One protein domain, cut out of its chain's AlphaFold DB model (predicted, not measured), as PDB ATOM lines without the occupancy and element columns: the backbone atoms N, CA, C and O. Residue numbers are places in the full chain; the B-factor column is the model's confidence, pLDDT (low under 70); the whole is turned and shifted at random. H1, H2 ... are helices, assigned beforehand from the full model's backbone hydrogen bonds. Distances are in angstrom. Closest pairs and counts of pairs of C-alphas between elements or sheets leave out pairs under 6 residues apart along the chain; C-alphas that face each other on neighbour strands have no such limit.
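AT A GLANCE: This is residues 74 to 114 of the 114 residues of the protein "Universal stress protein family" of Streptomyces sp. NL15-2K (UniProt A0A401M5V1). Little regular structure: a long, drawn-out chain with a short helix near each end of the printed part. Residues 79 to 90 loop out past residue 83 and come back near H1; the chain then runs to a turn near residue 104, after which H2 folds back. The outline is a rod, 41 by 15 by 15 A, and extended, with a radius of gyration of the C-alphas of 14.3 A. The printed part has 41 residues, with H1 then H2 and no named strand; the class is all helix, though the named elements hold only 11 residues.

IN THESE COORDINATES: H2, the longest helix, is residues 107 to 113, 9.7 A long, from C-alpha 107 at (-12.568, -38.801, -5.812) to C-alpha 113 at (-17.677, -33.319, 0.399). H1 is residues 75 to 78, 5.8 A, beginning at C-alpha 75 (-25.549, -23.397, 14.775).

HOW THE PARTS SIT: H2 and H1 are apart. In H2 every O i to N i+4 pair is within hydrogen-bond range; H1 is too short for such a pair.

THE WHOLE: The C-alphas farthest apart, of Arg 84 and Thr 103, are 40.9 A apart. The link from H1 to H2, 28 residues, is long. The printed part has no cut; pLDDT is under 70 at residues 74 to 76.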
ATOM      1  N   PRO A  74     -22.499 -23.634  18.607       64.06
ATOM      2  CA  PRO A  74     -23.764 -23.036  18.193       64.06
ATOM      3  C   PRO A  74     -23.947 -23.127  16.671       64.06
ATOM      4  O   PRO A  74     -22.980 -23.044  15.927       64.06
ATOM      5  N   VAL A  75     -25.194 -23.257  16.209       64.00
ATOM      6  CA  VAL A  75     -25.549 -23.397  14.775       64.00
ATOM      7  C   VAL A  75     -24.978 -22.251  13.924       64.00
ATOM      8  O   VAL A  75     -24.560 -22.446  12.789       64.00
ATOM      9  N   ASP A  76     -24.870 -21.060  14.507       66.06
ATOM     10  CA  ASP A  76     -24.282 -19.874  13.884       66.06
ATOM     11  C   ASP A  76     -22.781 -20.032  13.543       66.06
ATOM     12  O   ASP A  76     -22.249 -19.238  12.766       66.06
ATOM     13  N   ASP A  77     -22.089 -21.039  14.097       72.50
ATOM     14  CA  ASP A  77     -20.691 -21.358  13.768       72.50
ATOM     15  C   ASP A  77     -20.533 -22.065  12.415       72.50
ATOM     16  O   ASP A  77     -19.426 -22.081  11.869       72.50
ATOM     17  N   GLU A  78     -21.613 -22.602  11.840       79.81
ATOM     18  CA  GLU A  78     -21.617 -23.151  10.474       79.81
ATOM     19  C   GLU A  78     -21.467 -22.047   9.417       79.81
ATOM     20  O   GLU A  78     -21.071 -22.300   8.278       79.81
ATOM     21  N   HIS A  79     -21.741 -20.803   9.808       86.06
ATOM     22  CA  HIS A  79     -21.757 -19.638   8.945       86.06
ATOM     23  C   HIS A  79     -20.533 -18.734   9.162       86.06
ATOM     24  O   HIS A  79     -19.863 -18.742  10.206       86.06
ATOM     25  N   GLY A  80     -20.183 -17.961   8.132       85.94
ATOM     26  CA  GLY A  80     -19.129 -16.950   8.222       85.94
ATOM     27  C   GLY A  80     -19.488 -15.841   9.225       85.94
ATOM     28  O   GLY A  80     -20.663 -15.621   9.509       85.94
ATOM     29  N   PRO A  81     -18.517 -15.106   9.785       85.56
ATOM     30  CA  PRO A  81     -18.835 -13.987  10.664       85.56
ATOM     31  C   PRO A  81     -19.565 -12.855   9.916       85.56
ATOM     32  O   PRO A  81     -19.348 -12.638   8.722       85.56
ATOM     33  N   ASP A  82     -20.411 -12.104  10.626       88.44
ATOM     34  CA  ASP A  82     -21.035 -10.885  10.106       88.44
ATOM     35  C   ASP A  82     -19.997  -9.776   9.837       88.44
ATOM     36  O   ASP A  82     -18.814  -9.889  10.164       88.44
ATOM     37  N   ALA A  83     -20.442  -8.641   9.287       88.25
ATOM     38  CA  ALA A  83     -19.575  -7.487   9.019       88.25
ATOM     39  C   ALA A  83     -18.866  -6.915  10.270       88.25
ATOM     40  O   ALA A  83     -17.985  -6.066  10.145       88.25
ATOM     41  N   ARG A  84     -19.257  -7.340  11.480       89.94
ATOM     42  CA  ARG A  84     -18.656  -6.959  12.767       89.94
ATOM     43  C   ARG A  84     -17.811  -8.083  13.377       89.94
ATOM     44  O   ARG A  84     -17.371  -7.937  14.514       89.94
ATOM     45  N   GLY A  85     -17.585  -9.184  12.659       85.50
ATOM     46  CA  GLY A  85     -16.778 -10.309  13.129       85.50
ATOM     47  C   GLY A  85     -17.510 -11.270  14.072       85.50
ATOM     48  O   GLY A  85     -16.851 -12.053  14.751       85.50
ATOM     49  N   ARG A  86     -18.844 -11.203  14.176       85.62
ATOM     50  CA  ARG A  86     -19.627 -12.009  15.131       85.62
ATOM     51  C   ARG A  86     -20.265 -13.224  14.446       85.62
ATOM     52  O   ARG A  86     -20.628 -13.097  13.276       85.62
ATOM     53  N   PRO A  87     -20.467 -14.354  15.150       83.00
ATOM     54  CA  PRO A  87     -21.258 -15.472  14.630       83.00
ATOM     55  C   PRO A  87     -22.655 -15.013  14.199       83.00
ATOM     56  O   PRO A  87     -23.251 -14.143  14.843       83.00
ATOM     57  N   SER A  88     -23.164 -15.558  13.094       85.25
ATOM     58  CA  SER A  88     -24.487 -15.212  12.577       85.25
ATOM     59  C   SER A  88     -25.038 -16.309  11.672       85.25
ATOM     60  O   SER A  88     -24.424 -16.620  10.668       85.25
ATOM     61  N   ALA A  89     -26.248 -16.801  11.937       84.69
ATOM     62  CA  ALA A  89     -26.946 -17.737  11.041       84.69
ATOM     63  C   ALA A  89     -27.449 -17.122   9.712       84.69
ATOM     64  O   ALA A  89     -28.108 -17.793   8.920       84.69
ATOM     65  N   HIS A  90     -27.223 -15.824   9.474       85.06
ATOM     66  CA  HIS A  90     -27.741 -15.103   8.300       85.06
ATOM     67  C   HIS A  90     -26.681 -14.797   7.237       85.06
ATOM     68  O   HIS A  90     -26.989 -14.210   6.199       85.06
ATOM     69  N   THR A  91     -25.429 -15.149   7.497       88.56
ATOM     70  CA  THR A  91     -24.327 -15.059   6.536       88.56
ATOM     71  C   THR A  91     -24.225 -16.359   5.730       88.56
ATOM     72  O   THR A  91     -24.891 -17.342   6.052       88.56
ATOM     73  N   PRO A  92     -23.442 -16.412   4.641       89.88
ATOM     74  CA  PRO A  92     -23.190 -17.667   3.937       89.88
ATOM     75  C   PRO A  92     -22.527 -18.714   4.842       89.88
ATOM     76  O   PRO A  92     -21.835 -18.362   5.803       89.88
ATOM     77  N   TYR A  93     -22.712 -19.992   4.511       89.06
ATOM     78  CA  TYR A  93     -21.959 -21.083   5.127       89.06
ATOM     79  C   TYR A  93     -20.452 -20.868   4.972       89.06
ATOM     80  O   TYR A  93     -19.995 -20.243   4.011       89.06
ATOM     81  N   ARG A  94     -19.680 -21.376   5.933       88.19
ATOM     82  CA  ARG A  94     -18.219 -21.396   5.834       88.19
ATOM     83  C   ARG A  94     -17.768 -22.315   4.705       88.19
ATOM     84  O   ARG A  94     -18.453 -23.272   4.353       88.19
ATOM     85  N   ASP A  95     -16.578 -22.032   4.190       89.19
ATOM     86  CA  ASP A  95     -15.947 -22.876   3.184       89.19
ATOM     87  C   ASP A  95     -15.708 -24.290   3.730       89.19
ATOM     88  O   ASP A  95     -15.235 -24.477   4.857       89.19
ATOM     89  N   ILE A  96     -15.994 -25.290   2.897       90.44
ATOM     90  CA  ILE A  96     -15.621 -26.680   3.157       90.44
ATOM     91  C   ILE A  96     -14.135 -26.833   2.828       90.44
ATOM     92  O   ILE A  96     -13.703 -26.577   1.704       90.44
ATOM     93  N   VAL A  97     -13.347 -27.272   3.809       91.44
ATOM     94  CA  VAL A  97     -11.916 -27.549   3.635       91.44
ATOM     95  C   VAL A  97     -11.705 -29.053   3.520       91.44
ATOM     96  O   VAL A  97     -12.084 -29.805   4.415       91.44
ATOM     97  N   VAL A  98     -11.052 -29.486   2.440       93.56
ATOM     98  CA  VAL A  98     -10.721 -30.895   2.190       93.56
ATOM     99  C   VAL A  98      -9.204 -31.071   2.194       93.56
ATOM    100  O   VAL A  98      -8.490 -30.425   1.427       93.56
ATOM    101  N   GLY A  99      -8.702 -31.954   3.059       91.88
ATOM    102  CA  GLY A  99      -7.310 -32.394   3.025       91.88
ATOM    103  C   GLY A  99      -7.136 -33.494   1.985       91.88
ATOM    104  O   GLY A  99      -7.762 -34.544   2.102       91.88
ATOM    105  N   VAL A 100      -6.296 -33.263   0.978       93.00
ATOM    106  CA  VAL A 100      -6.009 -34.241  -0.078       93.00
ATOM    107  C   VAL A 100      -4.552 -34.676  -0.015       93.00
ATOM    108  O   VAL A 100      -3.652 -33.849   0.136       93.00
ATOM    109  N   ASP A 101      -4.318 -35.977  -0.151       91.31
ATOM    110  CA  ASP A 101      -2.992 -36.505  -0.448       91.31
ATOM    111  C   ASP A 101      -2.860 -36.624  -1.975       91.31
ATOM    112  O   ASP A 101      -3.572 -37.429  -2.577       91.31
ATOM    113  N   PRO A 102      -1.971 -35.852  -2.628       89.12
ATOM    114  CA  PRO A 102      -1.838 -35.872  -4.082       89.12
ATOM    115  C   PRO A 102      -1.324 -37.212  -4.629       89.12
ATOM    116  O   PRO A 102      -1.356 -37.424  -5.840       89.12
ATOM    117  N   THR A 103      -0.826 -38.103  -3.767       95.62
ATOM    118  CA  THR A 103      -0.320 -39.424  -4.157       95.62
ATOM    119  C   THR A 103      -1.391 -40.515  -4.144       95.62
ATOM    120  O   THR A 103      -1.154 -41.596  -4.684       95.62
ATOM    121  N   HIS A 104      -2.579 -40.231  -3.600       90.00
ATOM    122  CA  HIS A 104      -3.675 -41.187  -3.478       90.00
ATOM    123  C   HIS A 104      -4.953 -40.683  -4.176       90.00
ATOM    124  O   HIS A 104      -5.214 -39.478  -4.218       90.00
ATOM    125  N   PRO A 105      -5.792 -41.582  -4.727       89.12
ATOM    126  CA  PRO A 105      -7.103 -41.204  -5.246       89.12
ATOM    127  C   PRO A 105      -7.975 -40.569  -4.153       89.12
ATOM    128  O   PRO A 105      -8.113 -41.121  -3.067       89.12
ATOM    129  N   CYS A 106      -8.601 -39.431  -4.454       90.44
ATOM    130  CA  CYS A 106      -9.466 -38.700  -3.517       90.44
ATOM    131  C   CYS A 106     -10.873 -38.423  -4.073       90.44
ATOM    132  O   CYS A 106     -11.614 -37.627  -3.508       90.44
ATOM    133  N   GLN A 107     -11.273 -39.070  -5.174       89.12
ATOM    134  CA  GLN A 107     -12.568 -38.801  -5.812       89.12
ATOM    135  C   GLN A 107     -13.754 -39.130  -4.899       89.12
ATOM    136  O   GLN A 107     -14.703 -38.358  -4.853       89.12
ATOM    137  N   GLU A 108     -13.695 -40.235  -4.154       87.12
ATOM    138  CA  GLU A 108     -14.750 -40.596  -3.196       87.12
ATOM    139  C   GLU A 108     -14.857 -39.571  -2.063       87.12
ATOM    140  O   GLU A 108     -15.958 -39.181  -1.686       87.12
ATOM    141  N   LEU A 109     -13.718 -39.062  -1.583       87.62
ATOM    142  CA  LEU A 109     -13.673 -37.987  -0.592       87.62
ATOM    143  C   LEU A 109     -14.306 -36.697  -1.131       87.62
ATOM    144  O   LEU A 109     -15.078 -36.052  -0.429       87.62
ATOM    145  N   LEU A 110     -13.999 -36.322  -2.376       91.25
ATOM    146  CA  LEU A 110     -14.565 -35.127  -3.003       91.25
ATOM    147  C   LEU A 110     -16.064 -35.277  -3.283       91.25
ATOM    148  O   LEU A 110     -16.799 -34.329  -3.049       91.25
ATOM    149  N   ALA A 111     -16.511 -36.454  -3.725       90.12
ATOM    150  CA  ALA A 111     -17.928 -36.753  -3.949       90.12
ATOM    151  C   ALA A 111     -18.741 -36.796  -2.646       90.12
ATOM    152  O   ALA A 111     -19.946 -36.582  -2.660       90.12
ATOM    153  N   PHE A 112     -18.096 -37.099  -1.519       88.88
ATOM    154  CA  PHE A 112     -18.714 -36.976  -0.203       88.88
ATOM    155  C   PHE A 112     -18.790 -35.514   0.268       88.88
ATOM    156  O   PHE A 112     -19.738 -35.133   0.949       88.88
ATOM    157  N   ALA A 113     -17.787 -34.698  -0.068       88.62
ATOM    158  CA  ALA A 113     -17.677 -33.319   0.399       88.62
ATOM    159  C   ALA A 113     -18.530 -32.297  -0.383       88.62
ATOM    160  O   ALA A 113     -18.836 -31.246   0.183       88.62
ATOM    161  N   PHE A 114     -18.886 -32.570  -1.647       88.75
ATOM    162  CA  PHE A 114     -19.581 -31.647  -2.562       88.75
ATOM    163  C   PHE A 114     -20.676 -32.348  -3.366       88.75
ATOM    164  O   PHE A 114     -21.724 -31.702  -3.598       88.75
TER     165      PHE A 114